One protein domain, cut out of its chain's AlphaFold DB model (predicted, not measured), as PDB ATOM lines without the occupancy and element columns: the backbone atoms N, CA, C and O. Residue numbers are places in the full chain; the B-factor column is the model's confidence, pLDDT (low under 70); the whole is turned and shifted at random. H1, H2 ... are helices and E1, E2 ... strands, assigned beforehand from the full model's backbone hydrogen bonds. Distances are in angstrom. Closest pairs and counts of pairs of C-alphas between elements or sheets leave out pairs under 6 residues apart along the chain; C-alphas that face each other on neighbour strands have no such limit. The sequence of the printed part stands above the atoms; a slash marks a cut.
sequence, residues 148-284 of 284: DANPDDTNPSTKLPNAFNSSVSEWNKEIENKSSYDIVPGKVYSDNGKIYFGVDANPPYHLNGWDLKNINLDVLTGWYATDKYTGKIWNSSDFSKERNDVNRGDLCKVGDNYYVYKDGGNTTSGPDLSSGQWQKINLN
ATOM      1  N   ASP A 148      38.475 -52.498 -18.245       37.59
ATOM      2  CA  ASP A 148      37.019 -52.471 -18.295       37.59
ATOM      3  C   ASP A 148      36.553 -51.723 -17.038       37.59
ATOM      4  O   ASP A 148      37.052 -52.004 -15.944       37.59
ATOM      5  N   ALA A 149      35.678 -50.720 -17.176       44.75
ATOM      6  CA  ALA A 149      35.107 -50.069 -16.001       44.75
ATOM      7  C   ALA A 149      34.465 -51.168 -15.151       44.75
ATOM      8  O   ALA A 149      33.614 -51.904 -15.660       44.75
ATOM      9  N   ASN A 150      34.914 -51.330 -13.905       53.62
ATOM     10  CA  ASN A 150      34.371 -52.381 -13.064       53.62
ATOM     11  C   ASN A 150      32.865 -52.091 -12.915       53.62
ATOM     12  O   ASN A 150      32.505 -50.956 -12.581       53.62
ATOM     13  N   PRO A 151      31.972 -53.061 -13.191       54.56
ATOM     14  CA  PRO A 151      30.530 -52.874 -13.027       54.56
ATOM     15  C   PRO A 151      30.149 -52.419 -11.610       54.56
ATOM     16  O   PRO A 151      29.094 -51.814 -11.422       54.56
ATOM     17  N   ASP A 152      31.015 -52.651 -10.626       56.94
ATOM     18  CA  ASP A 152      30.806 -52.247  -9.238       56.94
ATOM     19  C   ASP A 152      31.313 -50.842  -8.896       56.94
ATOM     20  O   ASP A 152      31.007 -50.333  -7.816       56.94
ATOM     21  N   ASP A 153      32.079 -50.203  -9.783       57.88
ATOM     22  CA  ASP A 153      32.570 -48.849  -9.538       57.88
ATOM     23  C   ASP A 153      31.391 -47.877  -9.447       57.88
ATOM     24  O   ASP A 153      30.440 -47.936 -10.224       57.88
ATOM     25  N   THR A 154      31.449 -46.969  -8.478       57.78
ATOM     26  CA  THR A 154      30.383 -46.005  -8.208       57.78
ATOM     27  C   THR A 154      30.324 -44.930  -9.298       57.78
ATOM     28  O   THR A 154      31.266 -44.157  -9.470       57.78
ATOM     29  N   ASN A 155      29.192 -44.823  -9.991       54.59
ATOM     30  CA  ASN A 155      28.854 -43.735 -10.896       54.59
ATOM     31  C   ASN A 155      28.760 -42.416 -10.098       54.59
ATOM     32  O   ASN A 155      27.930 -42.302  -9.197       54.59
ATOM     33  N   PRO A 156      29.551 -41.385 -10.423       50.78
ATOM     34  CA  PRO A 156      29.593 -40.134  -9.667       50.78
ATOM     35  C   PRO A 156      28.320 -39.275  -9.785       50.78
ATOM     36  O   PRO A 156      28.067 -38.453  -8.905       50.78
ATOM     37  N   SER A 157      27.507 -39.453 -10.831       55.53
ATOM     38  CA  SER A 157      26.267 -38.697 -11.063       55.53
ATOM     39  C   SER A 157      25.076 -39.276 -10.304       55.53
ATOM     40  O   SER A 157      24.283 -38.530  -9.736       55.53
ATOM     41  N   THR A 158      24.948 -40.602 -10.279       59.38
ATOM     42  CA  THR A 158      23.823 -41.296  -9.621       59.38
ATOM     43  C   THR A 158      24.194 -41.848  -8.249       59.38
ATOM     44  O   THR A 158      23.316 -42.225  -7.476       59.38
ATOM     45  N   LYS A 159      25.497 -41.908  -7.951       69.81
ATOM     46  CA  LYS A 159      26.124 -42.643  -6.846       69.81
ATOM     47  C   LYS A 159      25.931 -44.165  -6.926       69.81
ATOM     48  O   LYS A 159      26.424 -44.856  -6.048       69.81
ATOM     49  N   LEU A 160      25.232 -44.704  -7.926       72.88
ATOM     50  CA  LEU A 160      24.990 -46.147  -8.073       72.88
ATOM     51  C   LEU A 160      26.206 -46.857  -8.673       72.88
ATOM     52  O   LEU A 160      26.995 -46.205  -9.338       72.88
ATOM     53  N   PRO A 161      26.349 -48.181  -8.541       73.62
ATOM     54  CA  PRO A 161      27.319 -48.938  -9.331       73.62
ATOM     55  C   PRO A 161      27.130 -48.747 -10.841       73.62
ATOM     56  O   PRO A 161      26.006 -48.607 -11.326       73.62
ATOM     57  N   ASN A 162      28.218 -48.804 -11.603       66.06
ATOM     58  CA  ASN A 162      28.217 -48.659 -13.059       66.06
ATOM     59  C   ASN A 162      27.343 -49.696 -13.779       66.06
ATOM     60  O   ASN A 162      26.836 -49.414 -14.865       66.06
ATOM     61  N   ALA A 163      27.091 -50.849 -13.156       71.94
ATOM     62  CA  ALA A 163      26.147 -51.866 -13.620       71.94
ATOM     63  C   ALA A 163      24.718 -51.323 -13.832       71.94
ATOM     64  O   ALA A 163      23.928 -51.917 -14.559       71.94
ATOM     65  N   PHE A 164      24.380 -50.184 -13.224       75.12
ATOM     66  CA  PHE A 164      23.068 -49.553 -13.323       75.12
ATOM     67  C   PHE A 164      22.954 -48.582 -14.501       75.12
ATOM     68  O   PHE A 164      21.844 -48.181 -14.837       75.12
ATOM     69  N   ASN A 165      24.059 -48.202 -15.148       67.38
ATOM     70  CA  ASN A 165      24.074 -47.116 -16.136       67.38
ATOM     71  C   ASN A 165      23.140 -47.374 -17.334       67.38
ATOM     72  O   ASN A 165      22.516 -46.438 -17.824       67.38
ATOM     73  N   SER A 166      23.000 -48.631 -17.770       72.94
ATOM     74  CA  SER A 166      22.066 -49.067 -18.829       72.94
ATOM     75  C   SER A 166      20.626 -49.288 -18.342       72.94
ATOM     76  O   SER A 166      19.725 -49.549 -19.140       72.94
ATOM     77  N   SER A 167      20.411 -49.239 -17.027       79.81
ATOM     78  CA  SER A 167      19.187 -49.690 -16.356       79.81
ATOM     79  C   SER A 167      18.383 -48.547 -15.727       79.81
ATOM     80  O   SER A 167      17.211 -48.737 -15.398       79.81
ATOM     81  N   VAL A 168      18.974 -47.353 -15.577       81.00
ATOM     82  CA  VAL A 168      18.283 -46.152 -15.078       81.00
ATOM     83  C   VAL A 168      17.420 -45.542 -16.180       81.00
ATOM     84  O   VAL A 168      17.917 -45.178 -17.243       81.00
ATOM     85  N   SER A 169      16.124 -45.397 -15.909       84.50
ATOM     86  CA  SER A 169      15.154 -44.790 -16.825       84.50
ATOM     87  C   SER A 169      14.641 -43.453 -16.285       84.50
ATOM     88  O   SER A 169      14.216 -43.363 -15.136       84.50
ATOM     89  N   GLU A 170      14.629 -42.398 -17.097       85.12
ATOM     90  CA  GLU A 170      14.061 -41.112 -16.671       85.12
ATOM     91  C   GLU A 170      12.536 -41.195 -16.543       85.12
ATOM     92  O   GLU A 170      11.845 -41.516 -17.509       85.12
ATOM     93  N   TRP A 171      12.005 -40.852 -15.366       84.75
ATOM     94  CA  TRP A 171      10.578 -40.965 -15.048       84.75
ATOM     95  C   TRP A 171       9.683 -40.255 -16.063       84.75
ATOM     96  O   TRP A 171       8.772 -40.864 -16.619       84.75
ATOM     97  N   ASN A 172       9.991 -38.993 -16.372       83.69
ATOM     98  CA  ASN A 172       9.185 -38.193 -17.294       83.69
ATOM     99  C   ASN A 172       9.167 -38.769 -18.718       83.69
ATOM    100  O   ASN A 172       8.160 -38.633 -19.404       83.69
ATOM    101  N   LYS A 173      10.241 -39.453 -19.143       86.06
ATOM    102  CA  LYS A 173      10.295 -40.163 -20.432       86.06
ATOM    103  C   LYS A 173       9.520 -41.482 -20.383       86.06
ATOM    104  O   LYS A 173       8.861 -41.849 -21.347       86.06
ATOM    105  N   GLU A 174       9.569 -42.193 -19.257       85.31
ATOM    106  CA  GLU A 174       8.876 -43.476 -19.068       85.31
ATOM    107  C   GLU A 174       7.352 -43.371 -19.157       85.31
ATOM    108  O   GLU A 174       6.692 -44.297 -19.647       85.31
ATOM    109  N   ILE A 175       6.806 -42.252 -18.682       84.62
ATOM    110  CA  ILE A 175       5.366 -41.980 -18.662       84.62
ATOM    111  C   ILE A 175       4.902 -41.103 -19.830       84.62
ATOM    112  O   ILE A 175       3.699 -40.870 -19.980       84.62
ATOM    113  N   GLU A 176       5.828 -40.621 -20.661       84.50
ATOM    114  CA  GLU A 176       5.519 -39.717 -21.764       84.50
ATOM    115  C   GLU A 176       4.495 -40.357 -22.712       84.50
ATOM    116  O   GLU A 176       4.640 -41.502 -23.145       84.50
ATOM    117  N   ASN A 177       3.434 -39.614 -23.037       85.19
ATOM    118  CA  ASN A 177       2.351 -40.053 -23.924       85.19
ATOM    119  C   ASN A 177       1.577 -41.305 -23.465       85.19
ATOM    120  O   ASN A 177       0.837 -41.889 -24.259       85.19
ATOM    121  N   LYS A 178       1.688 -41.715 -22.194       85.94
ATOM    122  CA  LYS A 178       0.920 -42.845 -21.655       85.94
ATOM    123  C   LYS A 178      -0.391 -42.392 -21.021       85.94
ATOM    124  O   LYS A 178      -0.462 -41.374 -20.339       85.94
ATOM    125  N   SER A 179      -1.445 -43.180 -21.234       86.81
ATOM    126  CA  SER A 179      -2.745 -43.004 -20.571       86.81
ATOM    127  C   SER A 179      -2.815 -43.680 -19.199       86.81
ATOM    128  O   SER A 179      -3.718 -43.378 -18.420       86.81
ATOM    129  N   SER A 180      -1.889 -44.599 -18.919       87.69
ATOM    130  CA  SER A 180      -1.716 -45.273 -17.633       87.69
ATOM    131  C   SER A 180      -0.316 -45.885 -17.521       87.69
ATOM    132  O   SER A 180       0.312 -46.175 -18.546       87.69
ATOM    133  N   TYR A 181       0.175 -46.096 -16.300       88.44
ATOM    134  CA  TYR A 181       1.467 -46.743 -16.055       88.44
ATOM    135  C   TYR A 181       1.482 -47.519 -14.738       88.44
ATOM    136  O   TYR A 181       1.008 -47.026 -13.716       88.44
ATOM    137  N   ASP A 182       2.117 -48.685 -14.762       87.25
ATOM    138  CA  ASP A 182       2.350 -49.498 -13.573       87.25
ATOM    139  C   ASP A 182       3.828 -49.426 -13.219       87.25
ATOM    140  O   ASP A 182       4.690 -49.657 -14.074       87.25
ATOM    141  N   ILE A 183       4.135 -49.122 -11.958       86.62
ATOM    142  CA  ILE A 183       5.522 -49.145 -11.499       86.62
ATOM    143  C   ILE A 183       6.026 -50.582 -11.569       86.62
ATOM    144  O   ILE A 183       5.500 -51.478 -10.911       86.62
ATOM    145  N   VAL A 184       7.071 -50.790 -12.363       88.31
ATOM    146  CA  VAL A 184       7.691 -52.102 -12.538       88.31
ATOM    147  C   VAL A 184       8.587 -52.424 -11.332       88.31
ATOM    148  O   VAL A 184       9.551 -51.684 -11.095       88.31
ATOM    149  N   PRO A 185       8.332 -53.523 -10.593       89.19
ATOM    150  CA  PRO A 185       9.202 -53.962  -9.506       89.19
ATOM    151  C   PRO A 185      10.620 -54.258 -10.001       89.19
ATOM    152  O   PRO A 185      10.813 -54.908 -11.029       89.19
ATOM    153  N   GLY A 186      11.623 -53.770  -9.276       88.25
ATOM    154  CA  GLY A 186      13.037 -53.930  -9.608       88.25
ATOM    155  C   GLY A 186      13.560 -52.987 -10.692       88.25
ATOM    156  O   GLY A 186      14.763 -52.993 -10.943       88.25
ATOM    157  N   LYS A 187      12.714 -52.167 -11.329       90.00
ATOM    158  CA  LYS A 187      13.170 -51.148 -12.287       90.00
ATOM    159  C   LYS A 187      13.707 -49.914 -11.558       90.00
ATOM    160  O   LYS A 187      13.220 -49.562 -10.481       90.00
ATOM    161  N   VAL A 188      14.704 -49.258 -12.152       89.62
ATOM    162  CA  VAL A 188      15.361 -48.071 -11.594       89.62
ATOM    163  C   VAL A 188      14.924 -46.834 -12.366       89.62
ATOM    164  O   VAL A 188      15.044 -46.781 -13.590       89.62
ATOM    165  N   TYR A 189      14.434 -45.833 -11.644       86.62
ATOM    166  CA  TYR A 189      13.959 -44.574 -12.198       86.62
ATOM    167  C   TYR A 189      14.819 -43.409 -11.715       86.62
ATOM    168  O   TYR A 189      15.293 -43.410 -10.579       86.62
ATOM    169  N   SER A 190      14.976 -42.386 -12.549       84.88
ATOM    170  CA  SER A 190      15.526 -41.095 -12.140       84.88
ATOM    171  C   SER A 190      14.493 -39.988 -12.313       84.88
ATOM    172  O   SER A 190      13.920 -39.845 -13.396       84.88
ATOM    173  N   ASP A 191      14.299 -39.178 -11.277       81.31
ATOM    174  CA  ASP A 191      13.444 -37.987 -11.311       81.31
ATOM    175  C   ASP A 191      14.058 -36.878 -10.452       81.31
ATOM    176  O   ASP A 191      14.530 -37.132  -9.346       81.31
ATOM    177  N   ASN A 192      14.116 -35.656 -10.986       72.38
ATOM    178  CA  ASN A 192      14.681 -34.473 -10.319       72.38
ATOM    179  C   ASN A 192      16.045 -34.703  -9.624       72.38
ATOM    180  O   ASN A 192      16.306 -34.176  -8.542       72.38
ATOM    181  N   GLY A 193      16.924 -35.503 -10.239       70.56
ATOM    182  CA  GLY A 193      18.264 -35.811  -9.717       70.56
ATOM    183  C   GLY A 193      18.305 -36.840  -8.577       70.56
ATOM    184  O   GLY A 193      19.379 -37.097  -8.036       70.56
ATOM    185  N   LYS A 194      17.167 -37.442  -8.220       77.12
ATOM    186  CA  LYS A 194      17.060 -38.550  -7.265       77.12
ATOM    187  C   LYS A 194      16.889 -39.881  -7.996       77.12
ATOM    188  O   LYS A 194      16.400 -39.924  -9.126       77.12
ATOM    189  N   ILE A 195      17.291 -40.961  -7.329       84.31
ATOM    190  CA  ILE A 195      17.126 -42.335  -7.805       84.31
ATOM    191  C   ILE A 195      15.986 -42.987  -7.043       84.31
ATOM    192  O   ILE A 195      15.948 -42.924  -5.816       84.31
ATOM    193  N   TYR A 196      15.112 -43.664  -7.781       87.00
ATOM    194  CA  TYR A 196      14.007 -44.423  -7.231       87.00
ATOM    195  C   TYR A 196      14.058 -45.867  -7.707       87.00
ATOM    196  O   TYR A 196      14.336 -46.143  -8.872       87.00
ATOM    197  N   PHE A 197      13.719 -46.793  -6.822       89.44
ATOM    198  CA  PHE A 197      13.576 -48.204  -7.166       89.44
ATOM    199  C   PHE A 197      12.113 -48.601  -7.077       89.44
ATOM    200  O   PHE A 197      11.498 -48.407  -6.025       89.44
ATOM    201  N   GLY A 198      11.565 -49.154  -8.159       88.88
ATOM    202  CA  GLY A 198      10.225 -49.730  -8.157       88.88
ATOM    203  C   GLY A 198      10.183 -50.965  -7.268       88.88
ATOM    204  O   GLY A 198      11.073 -51.814  -7.347       88.88
ATOM    205  N   VAL A 199       9.163 -51.073  -6.424       87.06
ATOM    206  CA  VAL A 199       8.980 -52.213  -5.517       87.06
ATOM    207  C   VAL A 199       7.651 -52.896  -5.779       87.06
ATOM    208  O   VAL A 199       6.700 -52.277  -6.254       87.06
ATOM    209  N   ASP A 200       7.595 -54.190  -5.492       82.19
ATOM    210  CA  ASP A 200       6.353 -54.943  -5.489       82.19
ATOM    211  C   ASP A 200       5.406 -54.383  -4.420       82.19
ATOM    212  O   ASP A 200       5.714 -54.336  -3.228       82.19
ATOM    213  N   ALA A 201       4.231 -53.951  -4.863       72.69
ATOM    214  CA  ALA A 201       3.157 -53.521  -3.987       72.69
ATOM    215  C   ALA A 201       1.967 -54.463  -4.126       72.69
ATOM    216  O   ALA A 201       1.648 -54.927  -5.224       72.69
ATOM    217  N   ASN A 202       1.302 -54.734  -3.006       69.19
ATOM    218  CA  ASN A 202       0.114 -55.569  -2.969       69.19
ATOM    219  C   ASN A 202      -1.033 -54.819  -2.262       69.19
ATOM    220  O   ASN A 202      -0.964 -54.653  -1.042       69.19
ATOM    221  N   PRO A 203      -2.080 -54.376  -2.985       69.62
ATOM    222  CA  PRO A 203      -2.277 -54.509  -4.433       69.62
ATOM    223  C   PRO A 203      -1.362 -53.574  -5.255       69.62
ATOM    224  O   PRO A 203      -0.946 -52.526  -4.748       69.62
ATOM    225  N   PRO A 204      -1.063 -53.919  -6.524       70.38
ATOM    226  CA  PRO A 204      -0.351 -53.021  -7.427       70.38
ATOM    227  C   PRO A 204      -1.183 -51.757  -7.669       70.38
ATOM    228  O   PRO A 204      -2.403 -51.825  -7.829       70.38
ATOM    229  N   TYR A 205      -0.528 -50.596  -7.675       73.94
ATOM    230  CA  TYR A 205      -1.187 -49.329  -7.977       73.94
ATOM    231  C   TYR A 205      -0.988 -48.962  -9.433       73.94
ATOM    232  O   TYR A 205       0.138 -48.841  -9.918       73.94
ATOM    233  N   HIS A 206      -2.118 -48.793 -10.105       81.94
ATOM    234  CA  HIS A 206      -2.199 -48.429 -11.504       81.94
ATOM    235  C   HIS A 206      -2.335 -46.911 -11.596       81.94
ATOM    236  O   HIS A 206      -3.386 -46.368 -11.248       81.94
ATOM    237  N   LEU A 207      -1.286 -46.225 -12.057       84.50
ATOM    238  CA  LEU A 207      -1.336 -44.778 -12.260       84.50
ATOM    239  C   LEU A 207      -2.220 -44.499 -13.467       84.50
ATOM    240  O   LEU A 207      -1.917 -44.935 -14.580       84.50
ATOM    241  N   ASN A 208      -3.315 -43.778 -13.260       87.12
ATOM    242  CA  ASN A 208      -4.182 -43.342 -14.346       87.12
ATOM    243  C   ASN A 208      -3.639 -42.052 -14.996       87.12
ATOM    244  O   ASN A 208      -2.721 -41.407 -14.494       87.12
ATOM    245  N   GLY A 209      -4.224 -41.631 -16.117       83.75
ATOM    246  CA  GLY A 209      -3.757 -40.445 -16.846       83.75
ATOM    247  C   GLY A 209      -3.841 -39.118 -16.074       83.75
ATOM    248  O   GLY A 209      -3.201 -38.149 -16.483       83.75
ATOM    249  N   TRP A 210      -4.615 -39.046 -14.986       83.81
ATOM    250  CA  TRP A 210      -4.594 -37.905 -14.069       83.81
ATOM    251  C   TRP A 210      -3.408 -38.008 -13.104       83.81
ATOM    252  O   TRP A 210      -2.685 -37.026 -12.948       83.81
ATOM    253  N   ASP A 211      -3.140 -39.188 -12.544       83.06
ATOM    254  CA  ASP A 211      -1.991 -39.443 -11.664       83.06
ATOM    255  C   ASP A 211      -0.667 -39.132 -12.373       83.06
ATOM    256  O   ASP A 211       0.159 -38.392 -11.845       83.06
ATOM    257  N   LEU A 212      -0.508 -39.588 -13.622       81.19
ATOM    258  CA  LEU A 212       0.697 -39.352 -14.436       81.19
ATOM    259  C   LEU A 212       1.013 -37.869 -14.672       81.19
ATOM    260  O   LEU A 212       2.147 -37.523 -14.987       81.19
ATOM    261  N   LYS A 213       0.016 -36.988 -14.548       80.81
ATOM    262  CA  LYS A 213       0.179 -35.541 -14.741       80.81
ATOM    263  C   LYS A 213       0.366 -34.774 -13.437       80.81
ATOM    264  O   LYS A 213       0.804 -33.630 -13.484       80.81
ATOM    265  N   ASN A 214      -0.009 -35.366 -12.304       77.75
ATOM    266  CA  ASN A 214      -0.140 -34.653 -11.032       77.75
ATOM    267  C   ASN A 214       0.676 -35.272  -9.887       77.75
ATOM    268  O   ASN A 214       0.760 -34.670  -8.818       77.75
ATOM    269  N   ILE A 215       1.280 -36.444 -10.091       74.94
ATOM    270  CA  ILE A 215       2.049 -37.171  -9.081       74.94
ATOM    271  C   ILE A 215       3.485 -37.375  -9.583       74.94
ATOM    272  O   ILE A 215       3.707 -37.758 -10.730       74.94
ATOM    273  N   ASN A 216       4.465 -37.122  -8.714       78.38
ATOM    274  CA  ASN A 216       5.882 -37.404  -8.960       78.38
ATOM    275  C   ASN A 216       6.352 -38.616  -8.138       78.38
ATOM    276  O   ASN A 216       5.632 -39.112  -7.267       78.38
ATOM    277  N   LEU A 217       7.574 -39.088  -8.394       78.44
ATOM    278  CA  LEU A 217       8.091 -40.269  -7.699       78.44
ATOM    279  C   LEU A 217       8.278 -40.056  -6.190       78.44
ATOM    280  O   LEU A 217       8.142 -41.022  -5.446       78.44
ATOM    281  N   ASP A 218       8.492 -38.819  -5.727       78.69
ATOM    282  CA  ASP A 218       8.556 -38.489  -4.294       78.69
ATOM    283  C   ASP A 218       7.248 -38.844  -3.565       78.69
ATOM    284  O   ASP A 218       7.287 -39.416  -2.478       78.69
ATOM    285  N   VAL A 219       6.086 -38.577  -4.168       74.81
ATOM    286  CA  VAL A 219       4.770 -38.904  -3.580       74.81
ATOM    287  C   VAL A 219       4.496 -40.416  -3.582       74.81
ATOM    288  O   VAL A 219       3.722 -40.911  -2.765       74.81
ATOM    289  N   LEU A 220       5.150 -41.165  -4.473       73.81
ATOM    290  CA  LEU A 220       5.010 -42.621  -4.606       73.81
ATOM    291  C   LEU A 220       5.963 -43.403  -3.682       73.81
ATOM    292  O   LEU A 220       5.841 -44.631  -3.542       73.81
ATOM    293  N   THR A 221       6.901 -42.708  -3.028       71.00
ATOM    294  CA  THR A 221       7.762 -43.291  -1.992       71.00
ATOM    295  C   THR A 221       6.929 -43.816  -0.820       71.00
ATOM    296  O   THR A 221       5.865 -43.298  -0.491       71.00
ATOM    297  N   GLY A 222       7.365 -44.905  -0.192       66.94
ATOM    298  CA  GLY A 222       6.614 -45.524   0.913       66.94
ATOM    299  C   GLY A 222       5.661 -46.643   0.472       66.94
ATOM    300  O   GLY A 222       5.584 -47.674   1.138       66.94
ATOM    301  N   TRP A 223       5.036 -46.534  -0.697       61.03
ATOM    302  CA  TRP A 223       4.032 -47.518  -1.128       61.03
ATOM    303  C   TRP A 223       4.429 -48.281  -2.392       61.03
ATOM    304  O   TRP A 223       4.148 -49.470  -2.482       61.03
ATOM    305  N   TYR A 224       5.143 -47.634  -3.324       68.31
ATOM    306  CA  TYR A 224       5.419 -48.210  -4.652       68.31
ATOM    307  C   TYR A 224       6.851 -47.975  -5.152       68.31
ATOM    308  O   TYR A 224       7.314 -48.662  -6.064       68.31
ATOM    309  N   ALA A 225       7.579 -47.043  -4.530       69.00
ATOM    310  CA  ALA A 225       8.989 -46.788  -4.807       69.00
ATOM    311  C   ALA A 225       9.806 -46.529  -3.526       69.00
ATOM    312  O   ALA A 225       9.259 -46.343  -2.429       69.00
ATOM    313  N   THR A 226      11.135 -46.533  -3.646       73.94
ATOM    314  CA  THR A 226      12.073 -46.136  -2.578       73.94
ATOM    315  C   THR A 226      13.098 -45.151  -3.139       73.94
ATOM    316  O   THR A 226      13.627 -45.419  -4.209       73.94
ATOM    317  N   ASP A 227      13.345 -44.025  -2.462       69.75
ATOM    318  CA  ASP A 227      14.149 -42.882  -2.946       69.75
ATOM    319  C   ASP A 227      15.516 -42.723  -2.261       69.75
ATOM    320  O   ASP A 227      16.376 -41.950  -2.691       69.75
ATOM    321  N   LYS A 228      15.728 -43.424  -1.148       62.97
ATOM    322  CA  LYS A 228      16.872 -43.185  -0.273       62.97
ATOM    323  C   LYS A 228      18.064 -44.035  -0.689       62.97
ATOM    324  O   LYS A 228      18.483 -44.936   0.029       62.97
ATOM    325  N   TYR A 229      18.658 -43.699  -1.828       66.38
ATOM    326  CA  TYR A 229      20.000 -44.174  -2.127       66.38
ATOM    327  C   TYR A 229      21.050 -43.194  -1.593       66.38
ATOM    328  O   TYR A 229      21.269 -42.108  -2.129       66.38
ATOM    329  N   THR A 230      21.707 -43.575  -0.499       57.78
ATOM    330  CA  THR A 230      22.677 -42.721   0.211       57.78
ATOM    331  C   THR A 230      24.123 -42.899  -0.266       57.78
ATOM    332  O   THR A 230      25.016 -42.217   0.235       57.78
ATOM    333  N   GLY A 231      24.370 -43.784  -1.242       62.06
ATOM    334  CA  GLY A 231      25.718 -44.166  -1.690       62.06
ATOM    335  C   GLY A 231      26.333 -45.332  -0.908       62.06
ATOM    336  O   GLY A 231      27.449 -45.747  -1.205       62.06
ATOM    337  N   LYS A 232      25.628 -45.872   0.094       68.88
ATOM    338  CA  LYS A 232      26.065 -47.048   0.854       68.88
ATOM    339  C   LYS A 232      25.498 -48.322   0.230       68.88
ATOM    340  O   LYS A 232      24.304 -48.397  -0.050       68.88
ATOM    341  N   ILE A 233      26.360 -49.321   0.044       78.75
ATOM    342  CA  ILE A 233      25.989 -50.653  -0.442       78.75
ATOM    343  C   ILE A 233      26.428 -51.674   0.599       78.75
ATOM    344  O   ILE A 233      27.587 -51.699   1.012       78.75
ATOM    345  N   TRP A 234      25.480 -52.486   1.036       84.44
ATOM    346  CA  TRP A 234      25.681 -53.594   1.951       84.44
ATOM    347  C   TRP A 234      26.112 -54.854   1.194       84.44
ATOM    348  O   TRP A 234      25.809 -55.017   0.015       84.44
ATOM    349  N   ASN A 235      26.775 -55.773   1.881       85.44
ATOM    350  CA  ASN A 235      27.020 -57.131   1.408       85.44
ATOM    351  C   ASN A 235      26.165 -58.115   2.205       85.44
ATOM    352  O   ASN A 235      25.841 -57.861   3.364       85.44
ATOM    353  N   SER A 236      25.869 -59.287   1.636       80.56
ATOM    354  CA  SER A 236      25.121 -60.338   2.350       80.56
ATOM    355  C   SER A 236      25.730 -60.689   3.722       80.56
ATOM    356  O   SER A 236      25.020 -60.864   4.713       80.56
ATOM    357  N   SER A 237      27.065 -60.673   3.825       81.88
ATOM    358  CA  SER A 237      27.802 -60.913   5.075       81.88
ATOM    359  C   SER A 237      27.512 -59.901   6.191       81.88
ATOM    360  O   SER A 237      27.678 -60.223   7.371       81.88
ATOM    361  N   ASP A 238      27.067 -58.690   5.842       82.94
ATOM    362  CA  ASP A 238      26.781 -57.623   6.805       82.94
ATOM    363  C   ASP A 238      25.523 -57.901   7.640       82.94
ATOM    364  O   ASP A 238      25.335 -57.262   8.678       82.94
ATOM    365  N   PHE A 239      24.707 -58.880   7.229       82.44
ATOM    366  CA  PHE A 239      23.450 -59.288   7.866       82.44
ATOM    367  C   PHE A 239      23.575 -60.573   8.696       82.44
ATOM    368  O   PHE A 239      22.595 -61.271   8.936       82.44
ATOM    369  N   SER A 240      24.782 -60.892   9.171       75.75
ATOM    370  CA  SER A 240      25.021 -62.021  10.087       75.75
ATOM    371  C   SER A 240      24.395 -61.843  11.484       75.75
ATOM    372  O   SER A 240      24.404 -62.776  12.289       75.75
ATOM    373  N   LYS A 241      23.866 -60.650  11.785       75.38
ATOM    374  CA  LYS A 241      23.133 -60.284  13.005       75.38
ATOM    375  C   LYS A 241      22.027 -59.289  12.648       75.38
ATOM    376  O   LYS A 241      22.115 -58.628  11.615       75.38
ATOM    377  N   GLU A 242      21.027 -59.155  13.518       76.81
ATOM    378  CA  GLU A 242      19.973 -58.149  13.353       76.81
ATOM    379  C   GLU A 242      20.554 -56.734  13.268       76.81
ATOM    380  O   GLU A 242      21.453 -56.364  14.030       76.81
ATOM    381  N   ARG A 243      20.019 -55.951  12.327       78.50
ATOM    382  CA  ARG A 243      20.408 -54.570  12.068       78.50
ATOM    383  C   ARG A 243      19.210 -53.638  12.171       78.50
ATOM    384  O   ARG A 243      18.132 -53.920  11.650       78.50
ATOM    385  N   ASN A 244      19.443 -52.490  12.796       81.38
ATOM    386  CA  ASN A 244      18.493 -51.387  12.928       81.38
ATOM    387  C   ASN A 244      18.940 -50.121  12.168       81.38
ATOM    388  O   ASN A 244      18.292 -49.083  12.259       81.38
ATOM    389  N   ASP A 245      20.057 -50.192  11.439       80.00
ATOM    390  CA  ASP A 245      20.657 -49.087  10.685       80.00
ATOM    391  C   ASP A 245      20.449 -49.202   9.165       80.00
ATOM    392  O   ASP A 245      20.998 -48.406   8.399       80.00
ATOM    393  N   VAL A 246      19.648 -50.179   8.734       80.88
ATOM    394  CA  VAL A 246      19.301 -50.423   7.332       80.88
ATOM    395  C   VAL A 246      18.059 -49.612   7.010       80.88
ATOM    396  O   VAL A 246      17.012 -49.756   7.639       80.88
ATOM    397  N   ASN A 247      18.183 -48.714   6.043       80.94
ATOM    398  CA  ASN A 247      17.101 -47.825   5.663       80.94
ATOM    399  C   ASN A 247      16.418 -48.326   4.397       80.94
ATOM    400  O   ASN A 247      17.058 -48.880   3.508       80.94
ATOM    401  N   ARG A 248      15.107 -48.084   4.282       81.69
ATOM    402  CA  ARG A 248      14.388 -48.267   3.015       81.69
ATOM    403  C   ARG A 248      15.119 -47.496   1.917       81.69
ATOM    404  O   ARG A 248      15.397 -46.330   2.149       81.69
ATOM    405  N   GLY A 249      15.401 -48.120   0.776       81.00
ATOM    406  CA  GLY A 249      16.204 -47.555  -0.317       81.00
ATOM    407  C   GLY A 249      17.692 -47.933  -0.294       81.00
ATOM    408  O   GLY A 249      18.369 -47.764  -1.309       81.00
ATOM    409  N   ASP A 250      18.200 -48.495   0.808       84.25
ATOM    410  CA  ASP A 250      19.574 -48.996   0.863       84.25
ATOM    411  C   ASP A 250      19.752 -50.205  -0.068       84.25
ATOM    412  O   ASP A 250      18.867 -51.060  -0.190       84.25
ATOM    413  N   LEU A 251      20.929 -50.296  -0.694       87.25
ATOM    414  CA  LEU A 251      21.271 -51.396  -1.592       87.25
ATOM    415  C   LEU A 251      22.061 -52.487  -0.881       87.25
ATOM    416  O   LEU A 251      22.924 -52.194  -0.059       87.25
ATOM    417  N   CYS A 252      21.836 -53.734  -1.272       86.88
ATOM    418  CA  CYS A 252      22.671 -54.870  -0.912       86.88
ATOM    419  C   CYS A 252      23.130 -55.605  -2.173       86.88
ATOM    420  O   CYS A 252      22.315 -55.936  -3.039       86.88
ATOM    421  N   LYS A 253      24.430 -55.885  -2.260       87.12
ATOM    422  CA  LYS A 253      25.024 -56.729  -3.293       87.12
ATOM    423  C   LYS A 253      25.095 -58.179  -2.811       87.12
ATOM    424  O   LYS A 253      25.542 -58.462  -1.696       87.12
ATOM    425  N   VAL A 254      24.664 -59.095  -3.672       86.69
ATOM    426  CA  VAL A 254      24.740 -60.543  -3.467       86.69
ATOM    427  C   VAL A 254      25.210 -61.202  -4.760       86.69
ATOM    428  O   VAL A 254      24.468 -61.252  -5.746       86.69
ATOM    429  N   GLY A 255      26.425 -61.754  -4.754       84.38
ATOM    430  CA  GLY A 255      27.041 -62.262  -5.982       84.38
ATOM    431  C   GLY A 255      27.081 -61.150  -7.029       84.38
ATOM    432  O   GLY A 255      27.555 -60.061  -6.724       84.38
ATOM    433  N   ASP A 256      26.507 -61.391  -8.205       81.44
ATOM    434  CA  ASP A 256      26.403 -60.397  -9.288       81.44
ATOM    435  C   ASP A 256      25.071 -59.625  -9.295       81.44
ATOM    436  O   ASP A 256      24.806 -58.829 -10.194       81.44
ATOM    437  N   ASN A 257      24.201 -59.859  -8.309       87.38
ATOM    438  CA  ASN A 257      22.876 -59.251  -8.240       87.38
ATOM    439  C   ASN A 257      22.827 -58.119  -7.211       87.38
ATOM    440  O   ASN A 257      23.496 -58.154  -6.175       87.38
ATOM    441  N   TYR A 258      21.944 -57.158  -7.471       88.62
ATOM    442  CA  TYR A 258      21.652 -56.057  -6.566       88.62
ATOM    443  C   TYR A 258      20.212 -56.121  -6.068       88.62
ATOM    444  O   TYR A 258      19.293 -56.479  -6.807       88.62
ATOM    445  N   TYR A 259      20.030 -55.752  -4.806       90.00
ATOM    446  CA  TYR A 259      18.746 -55.736  -4.120       90.00
ATOM    447  C   TYR A 259      18.567 -54.403  -3.406       90.00
ATOM    448  O   TYR A 259      19.537 -53.857  -2.886       90.00
ATOM    449  N   VAL A 260      17.338 -53.904  -3.347       88.81
ATOM    450  CA  VAL A 260      16.967 -52.713  -2.578       88.81
ATOM    451  C   VAL A 260      16.087 -53.100  -1.395       88.81
ATOM    452  O   VAL A 260      15.185 -53.929  -1.529       88.81
ATOM    453  N   TYR A 261      16.336 -52.508  -0.230       86.62
ATOM    454  CA  TYR A 261      15.504 -52.717   0.951       86.62
ATOM    455  C   TYR A 261      14.201 -51.913   0.846       86.62
ATOM    456  O   TYR A 261      14.246 -50.694   0.656       86.62
ATOM    457  N   LYS A 262      13.036 -52.559   0.976       84.75
ATOM    458  CA  LYS A 262      11.732 -51.917   0.710       84.75
ATOM    459  C   LYS A 262      10.823 -51.716   1.926       84.75
ATOM    460  O   LYS A 262      10.092 -50.725   1.959       84.75
ATOM    461  N   ASP A 263      10.903 -52.578   2.936       76.69
ATOM    462  CA  ASP A 263       9.880 -52.632   3.994       76.69
ATOM    463  C   ASP A 263      10.064 -51.586   5.109       76.69
ATOM    464  O   ASP A 263       9.094 -51.219   5.768       76.69
ATOM    465  N   GLY A 264      11.268 -51.027   5.277       66.94
ATOM    466  CA  GLY A 264      11.572 -50.110   6.383       66.94
ATOM    467  C   GLY A 264      11.555 -50.800   7.762       66.94
ATOM    468  O   GLY A 264      10.888 -51.807   7.972       66.94
ATOM    469  N   GLY A 265      12.301 -50.256   8.729       69.75
ATOM    470  CA  GLY A 265      12.426 -50.845  10.072       69.75
ATOM    471  C   GLY A 265      13.605 -51.816  10.212       69.75
ATOM    472  O   GLY A 265      14.530 -51.798   9.404       69.75
ATOM    473  N   ASN A 266      13.609 -52.620  11.282       70.38
ATOM    474  CA  ASN A 266      14.690 -53.573  11.535       70.38
ATOM    475  C   ASN A 266      14.658 -54.714  10.515       70.38
ATOM    476  O   ASN A 266      13.595 -55.219  10.141       70.38
ATOM    477  N   THR A 267      15.839 -55.190  10.137       74.00
ATOM    478  CA  THR A 267      15.976 -56.418   9.360       74.00
ATOM    479  C   THR A 267      16.908 -57.390  10.065       74.00
ATOM    480  O   THR A 267      17.973 -57.031  10.572       74.00
ATOM    481  N   THR A 268      16.483 -58.646  10.127       66.56
ATOM    482  CA  THR A 268      17.236 -59.752  10.726       66.56
ATOM    483  C   THR A 268      18.019 -60.547   9.682       66.56
ATOM    484  O   THR A 268      18.732 -61.480  10.041       66.56
ATOM    485  N   SER A 269      17.859 -60.221   8.394       74.00
ATOM    486  CA  SER A 269      18.324 -61.046   7.280       74.00
ATOM    487  C   SER A 269      18.612 -60.226   6.021       74.00
ATOM    488  O   SER A 269      17.845 -59.349   5.630       74.00
ATOM    489  N   GLY A 270      19.720 -60.555   5.357       80.25
ATOM    490  CA  GLY A 270      20.015 -60.048   4.021       80.25
ATOM    491  C   GLY A 270      19.097 -60.667   2.954       80.25
ATOM    492  O   GLY A 270      18.324 -61.585   3.256       80.25
ATOM    493  N   PRO A 271      19.221 -60.224   1.690       80.62
ATOM    494  CA  PRO A 271      18.365 -60.671   0.586       80.62
ATOM    495  C   PRO A 271      18.360 -62.190   0.355       80.62
ATOM    496  O   PRO A 271      17.375 -62.737  -0.132       80.62
ATOM    497  N   ASP A 272      19.441 -62.878   0.735       75.12
ATOM    498  CA  ASP A 272      19.593 -64.334   0.601       75.12
ATOM    499  C   ASP A 272      18.696 -65.148   1.534       75.12
ATOM    500  O   ASP A 272      18.470 -66.336   1.308       75.12
ATOM    501  N   LEU A 273      18.221 -64.521   2.611       64.50
ATOM    502  CA  LEU A 273      17.507 -65.185   3.699       64.50
ATOM    503  C   LEU A 273      16.070 -64.668   3.857       64.50
ATOM    504  O   LEU A 273      15.232 -65.392   4.392       64.50
ATOM    505  N   SER A 274      15.755 -63.461   3.369       65.75
ATOM    506  CA  SER A 274      14.384 -62.936   3.317       65.75
ATOM    507  C   SER A 274      14.066 -62.262   1.977       65.75
ATOM    508  O   SER A 274      14.386 -61.105   1.724       65.75
ATOM    509  N   SER A 275      13.338 -62.969   1.109       62.06
ATOM    510  CA  SER A 275      12.847 -62.398  -0.156       62.06
ATOM    511  C   SER A 275      11.727 -61.369   0.036       62.06
ATOM    512  O   SER A 275      11.417 -60.623  -0.884       62.06
ATOM    513  N   GLY A 276      11.106 -61.331   1.221       74.81
ATOM    514  CA  GLY A 276       9.955 -60.476   1.502       74.81
ATOM    515  C   GLY A 276      10.296 -59.001   1.705       74.81
ATOM    516  O   GLY A 276       9.501 -58.172   1.293       74.81
ATOM    517  N   GLN A 277      11.463 -58.678   2.286       83.12
ATOM    518  CA  GLN A 277      11.850 -57.295   2.629       83.12
ATOM    519  C   GLN A 277      12.763 -56.628   1.589       83.12
ATOM    520  O   GLN A 277      13.029 -55.423   1.664       83.12
ATOM    521  N   TRP A 278      13.258 -57.415   0.633       86.75
ATOM    522  CA  TRP A 278      14.247 -57.020  -0.360       86.75
ATOM    523  C   TRP A 278      13.685 -57.205  -1.764       86.75
ATOM    524  O   TRP A 278      13.249 -58.290  -2.132       86.75
ATOM    525  N   GLN A 279      13.751 -56.156  -2.576       89.44
ATOM    526  CA  GLN A 279      13.374 -56.213  -3.982       89.44
ATOM    527  C   GLN A 279      14.628 -56.408  -4.834       89.44
ATOM    528  O   GLN A 279      15.549 -55.592  -4.789       89.44
ATOM    529  N   LYS A 280      14.662 -57.470  -5.646       91.25
ATOM    530  CA  LYS A 280      15.727 -57.662  -6.641       91.25
ATOM    531  C   LYS A 280      15.643 -56.574  -7.710       91.25
ATOM    532  O   LYS A 280      14.551 -56.287  -8.201       91.25
ATOM    533  N   ILE A 281      16.787 -56.010  -8.078       90.62
ATOM    534  CA  ILE A 281      16.904 -55.000  -9.128       90.62
ATOM    535  C   ILE A 281      17.154 -55.689 -10.468       90.62
ATOM    536  O   ILE A 281      17.994 -56.584 -10.579       90.62
ATOM    537  N   ASN A 282      16.413 -55.255 -11.482       89.00
ATOM    538  CA  ASN A 282      16.535 -55.733 -12.847       89.00
ATOM    539  C   ASN A 282      17.548 -54.847 -13.570       89.00
ATOM    540  O   ASN A 282      17.255 -53.693 -13.884       89.00
ATOM    541  N   LEU A 283      18.744 -55.390 -13.788       81.50
ATOM    542  CA  LEU A 283      19.767 -54.761 -14.613       81.50
ATOM    543  C   LEU A 283      19.636 -55.274 -16.057       81.50
ATOM    544  O   LEU A 283      19.421 -56.472 -16.253       81.50
ATOM    545  N   ASN A 284      19.710 -54.358 -17.027       65.19
ATOM    546  CA  ASN A 284      19.625 -54.606 -18.472       65.19
ATOM    547  C   ASN A 284      20.973 -55.001 -19.073       65.19
ATOM    548  O   ASN A 284      21.960 -54.269 -18.807       65.19
TER     549      ASN A 284
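This is residues 148 to 284 of the 284 residues of the protein "Type II secretion system protein" of Erysipelotrichaceae bacterium (UniProt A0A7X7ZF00). Two lobes of little regular structure sit side by side: mixed sheet E6 E7 E8 E9, and mixed E1 E3 E4 with E2 E5 and H1 to H3. Of 137 printed residues, 49 form E1 H1 E2 to E5 H2 H3 E6 H4 E7 E8 E9. The whole is compact, mixed in class, radius of gyration of the C-alphas 14.9 A, spanning 45 by 38 by 20 A.

E6, residues 233 to 235, and E7, 251 to 254, are parallel, N 234 and O 251 2.8 A apart, and form with H4, 236 to 239, a strand-helix-strand unit. E7, E8, 257 to 261, and E9, 278 to 280, form an antiparallel meander. The closest C-alphas of E4, 194 to 198, and E8 are 197 and 260, 7.3 A. Helices are too short for O i to N i+4 pairs.

E7 begins at (21.271, -51.396, -1.592); E9 ends at (15.727, -57.662, -6.641).

Links before E6, E7 and E9 are long; residues 148 to 159 have low pLDDT.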